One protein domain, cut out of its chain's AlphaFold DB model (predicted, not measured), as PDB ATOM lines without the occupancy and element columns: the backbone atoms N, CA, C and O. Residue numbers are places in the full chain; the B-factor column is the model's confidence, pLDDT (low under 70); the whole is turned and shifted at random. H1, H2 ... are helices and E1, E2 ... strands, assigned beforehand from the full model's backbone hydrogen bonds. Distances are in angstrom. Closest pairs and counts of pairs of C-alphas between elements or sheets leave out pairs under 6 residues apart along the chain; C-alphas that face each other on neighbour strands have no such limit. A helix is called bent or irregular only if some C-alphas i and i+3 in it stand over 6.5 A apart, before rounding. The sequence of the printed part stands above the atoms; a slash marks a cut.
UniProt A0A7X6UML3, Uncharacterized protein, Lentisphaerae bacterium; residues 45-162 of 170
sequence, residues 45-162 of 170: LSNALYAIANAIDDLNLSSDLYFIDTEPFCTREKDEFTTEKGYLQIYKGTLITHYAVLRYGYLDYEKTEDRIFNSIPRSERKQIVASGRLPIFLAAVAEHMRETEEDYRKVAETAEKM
ATOM      1  N   LEU A  45      89.134 -68.121 -37.020       70.81
ATOM      2  CA  LEU A  45      87.930 -67.306 -36.968       70.81
ATOM      3  C   LEU A  45      88.219 -65.904 -36.418       70.81
ATOM      4  O   LEU A  45      87.765 -64.926 -36.993       70.81
ATOM      5  N   SER A  46      89.018 -65.791 -35.352       72.69
ATOM      6  CA  SER A  46      89.429 -64.480 -34.832       72.69
ATOM      7  C   SER A  46      90.228 -63.690 -35.872       72.69
ATOM      8  O   SER A  46      89.972 -62.508 -36.048       72.69
ATOM      9  N   ASN A  47      91.140 -64.339 -36.600       75.56
ATOM     10  CA  ASN A  47      91.908 -63.699 -37.671       75.56
ATOM     11  C   ASN A  47      91.018 -63.233 -38.832       75.56
ATOM     12  O   ASN A  47      91.239 -62.151 -39.363       75.56
ATOM     13  N   ALA A  48      89.997 -64.011 -39.199       71.50
ATOM     14  CA  ALA A  48      89.022 -63.599 -40.207       71.50
ATOM     15  C   ALA A  48      88.230 -62.361 -39.760       71.50
ATOM     16  O   ALA A  48      88.036 -61.439 -40.544       71.50
ATOM     17  N   LEU A  49      87.830 -62.307 -38.487       73.12
ATOM     18  CA  LEU A  49      87.164 -61.140 -37.909       73.12
ATOM     19  C   LEU A  49      88.053 -59.885 -37.934       73.12
ATOM     20  O   LEU A  49      87.570 -58.820 -38.305       73.12
ATOM     21  N   TYR A  50      89.344 -60.017 -37.604       77.31
ATOM     22  CA  TYR A  50      90.311 -58.918 -37.731       77.31
ATOM     23  C   TYR A  50      90.436 -58.429 -39.176       77.31
ATOM     24  O   TYR A  50      90.436 -57.228 -39.422       77.31
ATOM     25  N   ALA A  51      90.518 -59.354 -40.137       72.44
ATOM     26  CA  ALA A  51      90.623 -59.009 -41.550       72.44
ATOM     27  C   ALA A  51      89.388 -58.244 -42.053       72.44
ATOM     28  O   ALA A  51      89.539 -57.293 -42.808       72.44
ATOM     29  N   ILE A  52      88.187 -58.624 -41.605       72.69
ATOM     30  CA  ILE A  52      86.944 -57.910 -41.934       72.69
ATOM     31  C   ILE A  52      86.965 -56.489 -41.371       72.69
ATOM     32  O   ILE A  52      86.665 -55.551 -42.099       72.69
ATOM     33  N   ALA A  53      87.323 -56.321 -40.099       73.50
ATOM     34  CA  ALA A  53      87.376 -54.997 -39.484       73.50
ATOM     35  C   ALA A  53      88.390 -54.083 -40.188       73.50
ATOM     36  O   ALA A  53      88.051 -52.958 -40.531       73.50
ATOM     37  N   ASN A  54      89.586 -54.599 -40.490       75.12
ATOM     38  CA  ASN A  54      90.596 -53.843 -41.232       75.12
ATOM     39  C   ASN A  54      90.115 -53.489 -42.645       75.12
ATOM     40  O   ASN A  54      90.307 -52.366 -43.085       75.12
ATOM     41  N   ALA A  55      89.450 -54.420 -43.337       71.88
ATOM     42  CA  ALA A  55      88.894 -54.144 -44.657       71.88
ATOM     43  C   ALA A  55      87.840 -53.028 -44.617       71.88
ATOM     44  O   ALA A  55      87.757 -52.252 -45.558       71.88
ATOM     45  N   ILE A  56      87.050 -52.930 -43.543       73.56
ATOM     46  CA  ILE A  56      86.088 -51.836 -43.350       73.56
ATOM     47  C   ILE A  56      86.809 -50.505 -43.134       73.56
ATOM     48  O   ILE A  56      86.438 -49.519 -43.766       73.56
ATOM     49  N   ASP A  57      87.849 -50.480 -42.299       74.75
ATOM     50  CA  ASP A  57      88.655 -49.272 -42.090       74.75
ATOM     51  C   ASP A  57      89.323 -48.814 -43.408       74.75
ATOM     52  O   ASP A  57      89.331 -47.624 -43.726       74.75
ATOM     53  N   ASP A  58      89.797 -49.760 -44.229       70.94
ATOM     54  CA  ASP A  58      90.410 -49.500 -45.539       70.94
ATOM     55  C   ASP A  58      89.419 -48.942 -46.580       70.94
ATOM     56  O   ASP A  58      89.837 -48.270 -47.526       70.94
ATOM     57  N   LEU A  59      88.109 -49.176 -46.418       69.38
ATOM     58  CA  LEU A  59      87.087 -48.578 -47.289       69.38
ATOM     59  C   LEU A  59      86.979 -47.059 -47.106       69.38
ATOM     60  O   LEU A  59      86.336 -46.410 -47.932       69.38
ATOM     61  N   ASN A  60      87.596 -46.496 -46.058       68.44
ATOM     62  CA  ASN A  60      87.608 -45.064 -45.763       68.44
ATOM     63  C   ASN A  60      86.203 -44.448 -45.867       68.44
ATOM     64  O   ASN A  60      85.973 -43.441 -46.546       68.44
ATOM     65  N   LEU A  61      85.245 -45.130 -45.238       74.06
ATOM     66  CA  LEU A  61      83.846 -44.732 -45.219       74.06
ATOM     67  C   LEU A  61      83.717 -43.320 -44.636       74.06
ATOM     68  O   LEU A  61      84.482 -42.933 -43.751       74.06
ATOM     69  N   SER A  62      82.734 -42.558 -45.122       73.25
ATOM     70  CA  SER A  62      82.488 -41.197 -44.634       73.25
ATOM     71  C   SER A  62      82.408 -41.163 -43.104       73.25
ATOM     72  O   SER A  62      81.779 -42.025 -42.485       73.25
ATOM     73  N   SER A  63      82.991 -40.128 -42.494       76.50
ATOM     74  CA  SER A  63      82.914 -39.891 -41.047       76.50
ATOM     75  C   SER A  63      81.481 -39.753 -40.535       76.50
ATOM     76  O   SER A  63      81.234 -39.945 -39.344       76.50
ATOM     77  N   ASP A  64      80.553 -39.434 -41.433       77.38
ATOM     78  CA  ASP A  64      79.142 -39.227 -41.122       77.38
ATOM     79  C   ASP A  64      78.336 -40.528 -41.196       77.38
ATOM     80  O   ASP A  64      77.166 -40.558 -40.812       77.38
ATOM     81  N   LEU A  65      78.952 -41.626 -41.654       77.38
ATOM     82  CA  LEU A  65      78.305 -42.929 -41.670       77.38
ATOM     83  C   LEU A  65      78.114 -43.428 -40.235       77.38
ATOM     84  O   LEU A  65      79.070 -43.750 -39.517       77.38
ATOM     85  N   TYR A  66      76.846 -43.510 -39.848       86.88
ATOM     86  CA  TYR A  66      76.383 -44.051 -38.585       86.88
ATOM     87  C   TYR A  66      75.384 -45.166 -38.867       86.88
ATOM     88  O   TYR A  66      74.328 -44.926 -39.450       86.88
ATOM     89  N   PHE A  67      75.699 -46.382 -38.436       87.06
ATOM     90  CA  PHE A  67      74.809 -47.523 -38.616       87.06
ATOM     91  C   PHE A  67      74.926 -48.465 -37.425       87.06
ATOM     92  O   PHE A  67      76.015 -48.954 -37.141       87.06
ATOM     93  N   ILE A  68      73.826 -48.733 -36.724       92.75
ATOM     94  CA  ILE A  68      73.791 -49.628 -35.561       92.75
ATOM     95  C   ILE A  68      72.890 -50.827 -35.848       92.75
ATOM     96  O   ILE A  68      71.826 -50.682 -36.450       92.75
ATOM     97  N   ASP A  69      73.327 -52.014 -35.431       92.56
ATOM     98  CA  ASP A  69      72.529 -53.229 -35.532       92.56
ATOM     99  C   ASP A  69      71.258 -53.095 -34.679       92.56
ATOM    100  O   ASP A  69      71.287 -52.592 -33.555       92.56
ATOM    101  N   THR A  70      70.132 -53.560 -35.208       90.38
ATOM    102  CA  THR A  70      68.837 -53.515 -34.525       90.38
ATOM    103  C   THR A  70      68.703 -54.605 -33.469       90.38
ATOM    104  O   THR A  70      67.934 -54.456 -32.516       90.38
ATOM    105  N   GLU A  71      69.469 -55.691 -33.595       93.25
ATOM    106  CA  GLU A  71      69.453 -56.800 -32.647       93.25
ATOM    107  C   GLU A  71      70.807 -56.976 -31.955       93.25
ATOM    108  O   GLU A  71      71.862 -56.851 -32.583       93.25
ATOM    109  N   PRO A  72      70.807 -57.316 -30.655       95.31
ATOM    110  CA  PRO A  72      72.045 -57.530 -29.935       95.31
ATOM    111  C   PRO A  72      72.694 -58.866 -30.319       95.31
ATOM    112  O   PRO A  72      72.035 -59.904 -30.374       95.31
ATOM    113  N   PHE A  73      74.018 -58.883 -30.478       93.56
ATOM    114  CA  PHE A  73      74.788 -60.123 -30.609       93.56
ATOM    115  C   PHE A  73      74.980 -60.842 -29.265       93.56
ATOM    116  O   PHE A  73      75.317 -62.026 -29.242       93.56
ATOM    117  N   CYS A  74      74.800 -60.142 -28.141       93.62
ATOM    118  CA  CYS A  74      74.782 -60.741 -26.811       93.62
ATOM    119  C   CYS A  74      73.861 -59.978 -25.857       93.62
ATOM    120  O   CYS A  74      73.773 -58.754 -25.915       93.62
ATOM    121  N   THR A  75      73.236 -60.705 -24.933       94.38
ATOM    122  CA  THR A  75      72.492 -60.144 -23.798       94.38
ATOM    123  C   THR A  75      73.018 -60.784 -22.516       94.38
ATOM    124  O   THR A  75      73.215 -62.000 -22.480       94.38
ATOM    125  N   ARG A  76      73.299 -59.978 -21.490       92.75
ATOM    126  CA  ARG A  76      73.850 -60.413 -20.201       92.75
ATOM    127  C   ARG A  76      73.046 -59.795 -19.066       92.75
ATOM    128  O   ARG A  76      72.965 -58.575 -18.964       92.75
ATOM    129  N   GLU A  77      72.497 -60.631 -18.202       92.50
ATOM    130  CA  GLU A  77      71.912 -60.189 -16.937       92.50
ATOM    131  C   GLU A  77      73.057 -59.855 -15.968       92.50
ATOM    132  O   GLU A  77      73.940 -60.687 -15.738       92.50
ATOM    133  N   LYS A  78      73.100 -58.618 -15.464       88.62
ATOM    134  CA  LYS A  78      74.089 -58.170 -14.466       88.62
ATOM    135  C   LYS A  78      73.556 -58.329 -13.047       88.62
ATOM    136  O   LYS A  78      74.293 -58.763 -12.165       88.62
ATOM    137  N   ASP A  79      72.285 -57.997 -12.855       88.62
ATOM    138  CA  ASP A  79      71.524 -58.181 -11.624       88.62
ATOM    139  C   ASP A  79      70.023 -58.269 -11.956       88.62
ATOM    140  O   ASP A  79      69.643 -58.212 -13.126       88.62
ATOM    141  N   GLU A  80      69.172 -58.416 -10.936       86.38
ATOM    142  CA  GLU A  80      67.710 -58.549 -11.073       86.38
ATOM    143  C   GLU A  80      67.055 -57.390 -11.843       86.38
ATOM    144  O   GLU A  80      65.983 -57.551 -12.423       86.38
ATOM    145  N   PHE A  81      67.711 -56.231 -11.888       88.06
ATOM    146  CA  PHE A  81      67.185 -55.030 -12.512       88.06
ATOM    147  C   PHE A  81      68.025 -54.559 -13.691       88.06
ATOM    148  O   PHE A  81      67.646 -53.569 -14.296       88.06
ATOM    149  N   THR A  82      69.129 -55.214 -14.047       88.31
ATOM    150  CA  THR A  82      70.087 -54.654 -15.006       88.31
ATOM    151  C   THR A  82      70.470 -55.655 -16.081       88.31
ATOM    152  O   THR A  82      71.018 -56.722 -15.798       88.31
ATOM    153  N   THR A  83      70.285 -55.256 -17.339       91.00
ATOM    154  CA  THR A  83      70.626 -56.057 -18.516       91.00
ATOM    155  C   THR A  83      71.578 -55.288 -19.423       91.00
ATOM    156  O   THR A  83      71.280 -54.183 -19.865       91.00
ATOM    157  N   GLU A  84      72.720 -55.884 -19.752       92.62
ATOM    158  CA  GLU A  84      73.651 -55.378 -20.760       92.62
ATOM    159  C   GLU A  84      73.385 -56.051 -22.108       92.62
ATOM    160  O   GLU A  84      73.264 -57.275 -22.197       92.62
ATOM    161  N   LYS A  85      73.328 -55.255 -23.172       94.56
ATOM    162  CA  LYS A  85      73.174 -55.716 -24.551       94.56
ATOM    163  C   LYS A  85      74.335 -55.211 -25.397       94.56
ATOM    164  O   LYS A  85      74.684 -54.041 -25.308       94.56
ATOM    165  N   GLY A  86      74.928 -56.093 -26.198       94.81
ATOM    166  CA  GLY A  86      76.007 -55.759 -27.130       94.81
ATOM    167  C   GLY A  86      75.500 -55.737 -28.567       94.81
ATOM    168  O   GLY A  86      74.860 -56.697 -28.990       94.81
ATOM    169  N   TYR A  87      75.814 -54.682 -29.312       95.94
ATOM    170  CA  TYR A  87      75.400 -54.434 -30.693       95.94
ATOM    171  C   TYR A  87      76.616 -54.208 -31.594       95.94
ATOM    172  O   TYR A  87      77.661 -53.738 -31.140       95.94
ATOM    173  N   LEU A  88      76.485 -54.552 -32.874       94.69
ATOM    174  CA  LEU A  88      77.459 -54.160 -33.892       94.69
ATOM    175  C   LEU A  88      77.122 -52.755 -34.382       94.69
ATOM    176  O   LEU A  88      75.949 -52.408 -34.497       94.69
ATOM    177  N   GLN A  89      78.138 -51.948 -34.661       94.69
ATOM    178  CA  GLN A  89      77.931 -50.592 -35.144       94.69
ATOM    179  C   GLN A  89      79.075 -50.157 -36.063       94.69
ATOM    180  O   GLN A  89      80.234 -50.479 -35.816       94.69
ATOM    181  N   ILE A  90      78.745 -49.411 -37.115       89.25
ATOM    182  CA  ILE A  90      79.679 -48.571 -37.859       89.25
ATOM    183  C   ILE A  90      79.566 -47.165 -37.280       89.25
ATOM    184  O   ILE A  90      78.483 -46.572 -37.274       89.25
ATOM    185  N   TYR A  91      80.676 -46.647 -36.770       88.38
ATOM    186  CA  TYR A  91      80.769 -45.292 -36.243       88.38
ATOM    187  C   TYR A  91      82.002 -44.614 -36.816       88.38
ATOM    188  O   TYR A  91      83.114 -45.114 -36.644       88.38
ATOM    189  N   LYS A  92      81.801 -43.480 -37.499       85.25
ATOM    190  CA  LYS A  92      82.879 -42.735 -38.170       85.25
ATOM    191  C   LYS A  92      83.709 -43.622 -39.103       85.25
ATOM    192  O   LYS A  92      84.930 -43.532 -39.130       85.25
ATOM    193  N   GLY A  93      83.022 -44.516 -39.812       78.25
ATOM    194  CA  GLY A  93      83.627 -45.451 -40.755       78.25
ATOM    195  C   GLY A  93      84.337 -46.664 -40.151       78.25
ATOM    196  O   GLY A  93      84.781 -47.517 -40.907       78.25
ATOM    197  N   THR A  94      84.378 -46.805 -38.824       86.56
ATOM    198  CA  THR A  94      85.013 -47.950 -38.158       86.56
ATOM    199  C   THR A  94      83.979 -48.916 -37.597       86.56
ATOM    200  O   THR A  94      82.965 -48.509 -37.022       86.56
ATOM    201  N   LEU A  95      84.263 -50.217 -37.712       88.12
ATOM    202  CA  LEU A  95      83.494 -51.258 -37.034       88.12
ATOM    203  C   LEU A  95      83.798 -51.249 -35.530       88.12
ATOM    204  O   LEU A  95      84.926 -51.494 -35.089       88.12
ATOM    205  N   ILE A  96      82.764 -51.017 -34.730       93.88
ATOM    206  CA  ILE A  96      82.811 -51.015 -33.271       93.88
ATOM    207  C   ILE A  96      81.763 -51.969 -32.687       93.88
ATOM    208  O   ILE A  96      80.816 -52.401 -33.349       93.88
ATOM    209  N   THR A  97      81.944 -52.309 -31.417       94.75
ATOM    210  CA  THR A  97      80.916 -52.944 -30.590       94.75
ATOM    211  C   THR A  97      80.373 -51.921 -29.609       94.75
ATOM    212  O   THR A  97      81.154 -51.327 -28.862       94.75
ATOM    213  N   HIS A  98      79.055 -51.770 -29.591       94.81
ATOM    214  CA  HIS A  98      78.327 -50.870 -28.709       94.81
ATOM    215  C   HIS A  98      77.644 -51.659 -27.594       94.81
ATOM    216  O   HIS A  98      76.845 -52.555 -27.869       94.81
ATOM    217  N   TYR A  99      77.936 -51.338 -26.339       93.31
ATOM    218  CA  TYR A  99      77.299 -51.953 -25.177       93.31
ATOM    219  C   TYR A  99      76.330 -50.977 -24.523       93.31
ATOM    220  O   TYR A  99      76.745 -49.920 -24.059       93.31
ATOM    221  N   ALA A 100      75.058 -51.359 -24.435       91.56
ATOM    222  CA  ALA A 100      74.012 -50.594 -23.767       91.56
ATOM    223  C   ALA A 100      73.563 -51.313 -22.491       91.56
ATOM    224  O   ALA A 100      73.197 -52.491 -22.530       91.56
ATOM    225  N   VAL A 101      73.572 -50.605 -21.361       89.69
ATOM    226  CA  VAL A 101      73.068 -51.107 -20.078       89.69
ATOM    227  C   VAL A 101      71.672 -50.540 -19.822       89.69
ATOM    228  O   VAL A 101      71.478 -49.326 -19.795       89.69
ATOM    229  N   LEU A 102      70.706 -51.436 -19.647       84.94
ATOM    230  CA  LEU A 102      69.297 -51.150 -19.390       84.94
ATOM    231  C   LEU A 102      68.964 -51.483 -17.940       84.94
ATOM    232  O   LEU A 102      69.300 -52.581 -17.492       84.94
ATOM    233  N   ARG A 103      68.261 -50.585 -17.244       81.69
ATOM    234  CA  ARG A 103      67.816 -50.798 -15.864       81.69
ATOM    235  C   ARG A 103      66.287 -50.853 -15.772       81.69
ATOM    236  O   ARG A 103      65.606 -49.895 -16.111       81.69
ATOM    237  N   TYR A 104      65.724 -51.968 -15.316       71.38
ATOM    238  CA  TYR A 104      64.293 -52.131 -15.073       71.38
ATOM    239  C   TYR A 104      63.800 -51.132 -14.018       71.38
ATOM    240  O   TYR A 104      64.372 -51.010 -12.937       71.38
ATOM    241  N   GLY A 105      62.704 -50.435 -14.333       69.31
ATOM    242  CA  GLY A 105      62.059 -49.466 -13.438       69.31
ATOM    243  C   GLY A 105      62.423 -48.003 -13.698       69.31
ATOM    244  O   GLY A 105      61.734 -47.123 -13.187       69.31
ATOM    245  N   TYR A 106      63.422 -47.736 -14.541       59.00
ATOM    246  CA  TYR A 106      63.762 -46.399 -15.027       59.00
ATOM    247  C   TYR A 106      63.869 -46.458 -16.556       59.00
ATOM    248  O   TYR A 106      64.492 -47.361 -17.100       59.00
ATOM    249  N   LEU A 107      63.229 -45.531 -17.273       57.31
ATOM    250  CA  LEU A 107      63.249 -45.491 -18.747       57.31
ATOM    251  C   LEU A 107      64.589 -44.996 -19.325       57.31
ATOM    252  O   LEU A 107      64.699 -44.816 -20.536       57.31
ATOM    253  N   ASP A 108      65.601 -44.793 -18.482       58.62
ATOM    254  CA  ASP A 108      66.865 -44.191 -18.879       58.62
ATOM    255  C   ASP A 108      67.943 -45.248 -19.139       58.62
ATOM    256  O   ASP A 108      68.191 -46.153 -18.337       58.62
ATOM    257  N   TYR A 109      68.616 -45.099 -20.281       62.47
ATOM    258  CA  TYR A 109      69.862 -45.794 -20.582       62.47
ATOM    259  C   TYR A 109      70.946 -45.260 -19.645       62.47
ATOM    260  O   TYR A 109      71.388 -44.120 -19.772       62.47
ATOM    261  N   GLU A 110      71.364 -46.079 -18.685       67.69
ATOM    262  CA  GLU A 110      72.221 -45.618 -17.589       67.69
ATOM    263  C   GLU A 110      73.682 -45.448 -18.042       67.69
ATOM    264  O   GLU A 110      74.414 -44.607 -17.517       67.69
ATOM    265  N   LYS A 111      74.120 -46.245 -19.031       80.88
ATOM    266  CA  LYS A 111      75.490 -46.210 -19.554       80.88
ATOM    267  C   LYS A 111      75.614 -46.885 -20.920       80.88
ATOM    268  O   LYS A 111      75.112 -47.996 -21.112       80.88
ATOM    269  N   THR A 112      76.362 -46.250 -21.817       85.62
ATOM    270  CA  THR A 112      76.850 -46.856 -23.057       85.62
ATOM    271  C   THR A 112      78.375 -46.947 -23.058       85.62
ATOM    272  O   THR A 112      79.060 -46.136 -22.429       85.62
ATOM    273  N   GLU A 113      78.916 -47.965 -23.722       91.06
ATOM    274  CA  GLU A 113      80.355 -48.133 -23.921       91.06
ATOM    275  C   GLU A 113      80.640 -48.614 -25.345       91.06
ATOM    276  O   GLU A 113      80.181 -49.684 -25.748       91.06
ATOM    277  N   ASP A 114      81.451 -47.846 -26.069       92.75
ATOM    278  CA  ASP A 114      81.916 -48.192 -27.407       92.75
ATOM    279  C   ASP A 114      83.329 -48.756 -27.337       92.75
ATOM    280  O   ASP A 114      84.227 -48.178 -26.715       92.75
ATOM    281  N   ARG A 115      83.547 -49.887 -28.007       92.94
ATOM    282  CA  ARG A 115      84.869 -50.507 -28.126       92.94
ATOM    283  C   ARG A 115      85.191 -50.763 -29.584       92.94
ATOM    284  O   ARG A 115      84.366 -51.299 -30.321       92.94
ATOM    285  N   ILE A 116      86.421 -50.446 -29.986       88.31
ATOM    286  CA  ILE A 116      86.932 -50.812 -31.311       88.31
ATOM    287  C   ILE A 116      86.837 -52.329 -31.440       88.31
ATOM    288  O   ILE A 116      87.307 -53.050 -30.555       88.31
ATOM    289  N   PHE A 117      86.265 -52.828 -32.533       86.19
ATOM    290  CA  PHE A 117      85.983 -54.254 -32.700       86.19
ATOM    291  C   PHE A 117      87.236 -55.132 -32.535       86.19
ATOM    292  O   PHE A 117      87.209 -56.181 -31.892       86.19
ATOM    293  N   ASN A 118      88.379 -54.650 -33.025       82.19
ATOM    294  CA  ASN A 118      89.672 -55.325 -32.897       82.19
ATOM    295  C   ASN A 118      90.253 -55.308 -31.468       82.19
ATOM    296  O   ASN A 118      91.152 -56.085 -31.157       82.19
ATOM    297  N   SER A 119      89.736 -54.467 -30.574       87.38
ATOM    298  CA  SER A 119      90.211 -54.351 -29.187       87.38
ATOM    299  C   SER A 119      89.461 -55.245 -28.195       87.38
ATOM    300  O   SER A 119      89.920 -55.430 -27.067       87.38
ATOM    301  N   ILE A 120      88.326 -55.833 -28.591       88.62
ATOM    302  CA  ILE A 120      87.490 -56.593 -27.656       88.62
ATOM    303  C   ILE A 120      88.130 -57.937 -27.259       88.62
ATOM    304  O   ILE A 120      88.920 -58.517 -28.013       88.62
ATOM    305  N   PRO A 121      87.794 -58.509 -26.092       88.75
ATOM    306  CA  PRO A 121      88.241 -59.839 -25.700       88.75
ATOM    307  C   PRO A 121      87.795 -60.951 -26.662       88.75
ATOM    308  O   PRO A 121      86.737 -60.911 -27.289       88.75
ATOM    309  N   ARG A 122      88.572 -62.040 -26.708       83.62
ATOM    310  CA  ARG A 122      88.258 -63.230 -27.527       83.62
ATOM    311  C   ARG A 122      86.885 -63.834 -27.216       83.62
ATOM    312  O   ARG A 122      86.235 -64.358 -28.117       83.62
ATOM    313  N   SER A 123      86.467 -63.813 -25.953       86.50
ATOM    314  CA  SER A 123      85.149 -64.293 -25.523       86.50
ATOM    315  C   SER A 123      84.011 -63.514 -26.187       86.50
ATOM    316  O   SER A 123      83.020 -64.122 -26.579       86.50
ATOM    317  N   GLU A 124      84.179 -62.207 -26.384       87.75
ATOM    318  CA  GLU A 124      83.191 -61.330 -27.022       87.75
ATOM    319  C   GLU A 124      83.136 -61.570 -28.529       87.75
ATOM    320  O   GLU A 124      82.061 -61.820 -29.069       87.75
ATOM    321  N   ARG A 125      84.292 -61.676 -29.199       86.56
ATOM    322  CA  ARG A 125      84.342 -62.087 -30.617       86.56
ATOM    323  C   ARG A 125      83.647 -63.424 -30.874       86.56
ATOM    324  O   ARG A 125      82.980 -63.596 -31.891       86.56
ATOM    325  N   LYS A 126      83.777 -64.385 -29.951       84.81
ATOM    326  CA  LYS A 126      83.065 -65.668 -30.052       84.81
ATOM    327  C   LYS A 126      81.549 -65.498 -29.974       84.81
ATOM    328  O   LYS A 126      80.857 -66.217 -30.683       84.81
ATOM    329  N   GLN A 127      81.045 -64.576 -29.152       88.75
ATOM    330  CA  GLN A 127      79.608 -64.289 -29.064       88.75
ATOM    331  C   GLN A 127      79.087 -63.695 -30.376       88.75
ATOM    332  O   GLN A 127      78.056 -64.137 -30.864       88.75
ATOM    333  N   ILE A 128      79.850 -62.792 -31.000       88.06
ATOM    334  CA  ILE A 128      79.515 -62.205 -32.310       88.06
ATOM    335  C   ILE A 128      79.413 -63.274 -33.403       88.06
ATOM    336  O   ILE A 128      78.524 -63.226 -34.249       88.06
ATOM    337  N   VAL A 129      80.307 -64.265 -33.393       83.94
ATOM    338  CA  VAL A 129      80.236 -65.361 -34.371       83.94
ATOM    339  C   VAL A 129      79.098 -66.314 -34.046       83.94
ATOM    340  O   VAL A 129      78.365 -66.715 -34.946       83.94
ATOM    341  N   ALA A 130      78.944 -66.681 -32.774       82.62
ATOM    342  CA  ALA A 130      77.903 -67.603 -32.340       82.62
ATOM    343  C   ALA A 130      76.494 -67.054 -32.598       82.62
ATOM    344  O   ALA A 130      75.589 -67.836 -32.872       82.62
ATOM    345  N   SER A 131      76.314 -65.732 -32.540       86.06
ATOM    346  CA  SER A 131      75.033 -65.087 -32.827       86.06
ATOM    347  C   SER A 131      74.686 -65.063 -34.317       86.06
ATOM    348  O   SER A 131      73.528 -64.858 -34.664       86.06
ATOM    349  N   GLY A 132      75.671 -65.227 -35.210       83.81
ATOM    350  CA  GLY A 132      75.474 -65.104 -36.657       83.81
ATOM    351  C   GLY A 132      75.102 -63.692 -37.126       83.81
ATOM    352  O   GLY A 132      74.749 -63.521 -38.291       83.81
ATOM    353  N   ARG A 133      75.182 -62.680 -36.249       87.50
ATOM    354  CA  ARG A 133      74.747 -61.307 -36.554       87.50
ATOM    355  C   ARG A 133      75.686 -60.575 -37.501       87.50
ATOM    356  O   ARG A 133      75.212 -59.810 -38.328       87.50
ATOM    357  N   LEU A 134      76.997 -60.825 -37.437       84.56
ATOM    358  CA  LEU A 134      77.969 -60.064 -38.234       84.56
ATOM    359  C   LEU A 134      77.703 -60.115 -39.752       84.56
ATOM    360  O   LEU A 134      77.658 -59.050 -40.357       84.56
ATOM    361  N   PRO A 135      77.467 -61.279 -40.389       79.62
ATOM    362  CA  PRO A 135      77.105 -61.311 -41.807       79.62
ATOM    363  C   PRO A 135      75.813 -60.548 -42.133       79.62
ATOM    364  O   PRO A 135      75.756 -59.867 -43.153       79.62
ATOM    365  N   ILE A 136      74.794 -60.639 -41.270       81.44
ATOM    366  CA  ILE A 136      73.505 -59.945 -41.445       81.44
ATOM    367  C   ILE A 136      73.715 -58.430 -41.372       81.44
ATOM    368  O   ILE A 136      73.247 -57.690 -42.232       81.44
ATOM    369  N   PHE A 137      74.472 -57.987 -40.371       86.50
ATOM    370  CA  PHE A 137      74.829 -56.593 -40.168       86.50
ATOM    371  C   PHE A 137      75.590 -56.018 -41.366       86.50
ATOM    372  O   PHE A 137      75.210 -54.977 -41.892       86.50
ATOM    373  N   LEU A 138      76.627 -56.711 -41.849       81.44
ATOM    374  CA  LEU A 138      77.418 -56.247 -42.993       81.44
ATOM    375  C   LEU A 138      76.600 -56.183 -44.287       81.44
ATOM    376  O   LEU A 138      76.800 -55.270 -45.082       81.44
ATOM    377  N   ALA A 139      75.661 -57.112 -44.489       76.06
ATOM    378  CA  ALA A 139      74.739 -57.051 -45.620       76.06
ATOM    379  C   ALA A 139      73.825 -55.817 -45.541       76.06
ATOM    380  O   ALA A 139      73.626 -55.140 -46.545       76.06
ATOM    381  N   ALA A 140      73.320 -55.492 -44.347       79.25
ATOM    382  CA  ALA A 140      72.497 -54.304 -44.135       79.25
ATOM    383  C   ALA A 140      73.287 -52.999 -44.347       79.25
ATOM    384  O   ALA A 140      72.780 -52.075 -44.980       79.25
ATOM    385  N   VAL A 141      74.544 -52.940 -43.889       79.81
ATOM    386  CA  VAL A 141      75.446 -51.803 -44.146       79.81
ATOM    387  C   VAL A 141      75.691 -51.629 -45.645       79.81
ATOM    388  O   VAL A 141      75.585 -50.515 -46.153       79.81
ATOM    389  N   ALA A 142      75.989 -52.715 -46.364       76.50
ATOM    390  CA  ALA A 142      76.228 -52.665 -47.804       76.50
ATOM    391  C   ALA A 142      75.000 -52.161 -48.577       76.50
ATOM    392  O   ALA A 142      75.140 -51.344 -49.486       76.50
ATOM    393  N   GLU A 143      73.802 -52.601 -48.191       76.56
ATOM    394  CA  GLU A 143      72.565 -52.131 -48.815       76.56
ATOM    395  C   GLU A 143      72.311 -50.648 -48.525       76.56
ATOM    396  O   GLU A 143      72.034 -49.885 -49.447       76.56
ATOM    397  N   HIS A 144      72.512 -50.208 -47.280       79.81
ATOM    398  CA  HIS A 144      72.375 -48.798 -46.920       79.81
ATOM    399  C   HIS A 144      73.344 -47.897 -47.704       79.81
ATOM    400  O   HIS A 144      72.974 -46.812 -48.160       79.81
ATOM    401  N   MET A 145      74.583 -48.354 -47.908       75.56
ATOM    402  CA  MET A 145      75.555 -47.645 -48.743       75.56
ATOM    403  C   MET A 145      75.105 -47.562 -50.206       75.56
ATOM    404  O   MET A 145      75.234 -46.503 -50.815       75.56
ATOM    405  N   ARG A 146      74.543 -48.647 -50.753       75.25
ATOM    406  CA  ARG A 146      74.025 -48.699 -52.128       75.25
ATOM    407  C   ARG A 146      72.859 -47.729 -52.336       75.25
ATOM    408  O   ARG A 146      72.822 -47.029 -53.345       75.25
ATOM    409  N   GLU A 147      71.920 -47.683 -51.394       77.69
ATOM    410  CA  GLU A 147      70.799 -46.733 -51.408       77.69
ATOM    411  C   GLU A 147      71.305 -45.287 -51.355       77.69
ATOM    412  O   GLU A 147      70.914 -44.452 -52.171       77.69
ATOM    413  N   THR A 148      72.251 -45.020 -50.454       77.06
ATOM    414  CA  THR A 148      72.859 -43.696 -50.288       77.06
ATOM    415  C   THR A 148      73.573 -43.238 -51.565       77.06
ATOM    416  O   THR A 148      73.403 -42.099 -51.997       77.06
ATOM    417  N   GLU A 149      74.347 -44.117 -52.208       77.38
ATOM    418  CA  GLU A 149      75.012 -43.832 -53.487       77.38
ATOM    419  C   GLU A 149      74.002 -43.497 -54.594       77.38
ATOM    420  O   GLU A 149      74.189 -42.543 -55.358       77.38
ATOM    421  N   GLU A 150      72.908 -44.254 -54.671       78.94
ATOM    422  CA  GLU A 150      71.855 -44.025 -55.654       78.94
ATOM    423  C   GLU A 150      71.179 -42.657 -55.470       78.94
ATOM    424  O   GLU A 150      70.917 -41.963 -56.459       78.94
ATOM    425  N   ASP A 151      70.935 -42.250 -54.225       73.62
ATOM    426  CA  ASP A 151      70.365 -40.944 -53.901       73.62
ATOM    427  C   ASP A 151      71.327 -39.802 -54.244       73.62
ATOM    428  O   ASP A 151      70.925 -38.835 -54.899       73.62
ATOM    429  N   TYR A 152      72.615 -39.934 -53.907       77.06
ATOM    430  CA  TYR A 152      73.630 -38.952 -54.296       77.06
ATOM    431  C   TYR A 152      73.721 -38.783 -55.813       77.06
ATOM    432  O   TYR A 152      73.787 -37.652 -56.298       77.06
ATOM    433  N   ARG A 153      73.658 -39.881 -56.577       82.19
ATOM    434  CA  ARG A 153      73.645 -39.828 -58.043       82.19
ATOM    435  C   ARG A 153      72.447 -39.031 -58.568       82.19
ATOM    436  O   ARG A 153      72.623 -38.173 -59.428       82.19
ATOM    437  N   LYS A 154      71.242 -39.254 -58.029       85.44
ATOM    438  CA  LYS A 154      70.027 -38.512 -58.427       85.44
ATOM    439  C   LYS A 154      70.139 -37.016 -58.119       85.44
ATOM    440  O   LYS A 154      69.727 -36.184 -58.932       85.44
ATOM    441  N   VAL A 155      70.699 -36.669 -56.958       82.50
ATOM    442  CA  VAL A 155      70.937 -35.270 -56.570       82.50
ATOM    443  C   VAL A 155      71.950 -34.614 -57.510       82.50
ATOM    444  O   VAL A 155      71.690 -33.513 -57.992       82.50
ATOM    445  N   ALA A 156      73.051 -35.300 -57.830       79.81
ATOM    446  CA  ALA A 156      74.067 -34.809 -58.759       79.81
ATOM    447  C   ALA A 156      73.491 -34.564 -60.163       79.81
ATOM    448  O   ALA A 156      73.627 -33.463 -60.691       79.81
ATOM    449  N   GLU A 157      72.752 -35.527 -60.724       89.00
ATOM    450  CA  GLU A 157      72.086 -35.368 -62.027       89.00
ATOM    451  C   GLU A 157      71.113 -34.179 -62.047       89.00
ATOM    452  O   GLU A 157      70.976 -33.480 -63.053       89.00
ATOM    453  N   THR A 158      70.405 -33.945 -60.939       86.06
ATOM    454  CA  THR A 158      69.477 -32.814 -60.816       86.06
ATOM    455  C   THR A 158      70.234 -31.490 -60.762       86.06
ATOM    456  O   THR A 158      69.864 -30.547 -61.461       86.06
ATOM    457  N   ALA A 159      71.314 -31.427 -59.981       82.00
ATOM    458  CA  ALA A 159      72.173 -30.253 -59.887       82.00
ATOM    459  C   ALA A 159      72.815 -29.908 -61.241       82.00
ATOM    460  O   ALA A 159      72.820 -28.740 -61.628       82.00
ATOM    461  N   GLU A 160      73.279 -30.908 -61.994       85.44
ATOM    462  CA  GLU A 160      73.824 -30.729 -63.346       85.44
ATOM    463  C   GLU A 160      72.777 -30.177 -64.319       85.44
ATOM    464  O   GLU A 160      73.045 -29.206 -65.029       85.44
ATOM    465  N   LYS A 161      71.557 -30.733 -64.316       90.19
ATOM    466  CA  LYS A 161      70.451 -30.232 -65.149       90.19
ATOM    467  C   LYS A 161      70.095 -28.786 -64.809       90.19
ATOM    468  O   LYS A 161      69.920 -27.973 -65.713       90.19
ATOM    469  N   MET A 162      70.022 -28.451 -63.520       83.50
ATOM    470  CA  MET A 162      69.767 -27.080 -63.073       83.50
ATOM    471  C   MET A 162      70.880 -26.125 -63.513       83.50
ATOM    472  O   MET A 162      70.587 -25.043 -64.018       83.50
TER     473      MET A 162
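This is residues 45 to 162 of the 170 residues of an uncharacterized protein of Lentisphaerae bacterium (UniProt A0A7X6UML3). A twisted antiparallel sheet, its long strand E3 bent on the way, has three helices on it: H2 crosses over E3, while H1 and the near part of the long helix H3 graze the sheet. The rest of H3, residues 146 to 162, sticks out from this body as a straight arm and makes much of the length. The printed part has 118 residues, with three named helices and five named strands in the order H1 E1 E2 E3 E4 E5 H2 H3, and its class is mixed, helices and strands. The sheet is branched: E2, E3, E4 and E5 form a meander, each strand the antiparallel neighbour of the one before, and E1 is also an antiparallel neighbour of E3. The whole is loose, with a radius of gyration of the C-alphas of 17.1 A, and flat, with spans of 61 by 38 by 20 A.

Start at H1, residues 45 to 58, and then look at E4, residues 94 to 103: the closest C-alphas of the two are those of Asp 57 and Thr 94, 5.5 A apart. H1 is on the sheet but only grazes it, with its residues 52 to 58. Next come E1, residues 66 to 68, and E2, residues 74 to 79, which lie on one side of E3, residues 82 to 91, while E4 lies on the other side. The pairing of E3 is staggered: it pairs with E2 over residues 82 to 86 and with E1 over residues 89 to 91, and it bends by 63 degrees at residue 88. Between E1 and E3 look for N 67 and O 90, 3.0 A apart. In the hairpin of E2 and E3, N 84 and O 76 are 2.8 A apart. In the hairpin of E3 and E4, N 87 and O 98 are 2.8 A apart. E4 and E5, residues 109 to 116, form a third hairpin, in which N 99 and O 113 are 2.9 A apart. H2, residues 122 to 130, lies over E3 at a height over the sheet of 9.7 A and runs across the strands, at 80 degrees to E3 on the local plane. H1, with residues 46 to 49 alone, only just touches H2, with 3 pairs of C-alphas within 8 A; the closest are those of Ser 46 and Arg 125, 7.0 A apart, and the lines are about perpendicular at 87 degrees. H3, residues 133 to 162, only grazes the sheet with residues 133 to 144; its closest C-alpha pair with E1 is Phe 67 and Val 141, at 7.0 A. H2 and H3 are close but not clearly touching, with the C-alphas of Ile 128 and Leu 134 6.5 A apart, and H1 and H3 are apart. In H1, H2 and H3 every O i to N i+4 pair is within hydrogen-bond range.

Find C-alpha 45 at (87.930, -67.306, -36.968); from there H1 runs 19.9 A to C-alpha 58. E1 is 6.9 A long and E2 15.7 A. Find C-alpha 82 at (70.087, -54.654, -15.006), where E3 begins its 25.5 A. E4 is 28.3 A long, E5 20.8 A and H2 12.2 A. H3 is 43.6 A long and ends at C-alpha 162, at (69.767, -27.080, -63.073).

The two C-alphas farthest apart are those of Glu 80 and Lys 161, at 61.1 A. Without residues 146 to 162, which stand free, the body spans 42 by 29 by 21 A. The printed part has no cut; the link from H1 to E1 is short, and the other links are tight. The mean pLDDT of the printed part is 82.8, and the model's confidence is low, under 70, at residues 59 to 60 and 105 to 110.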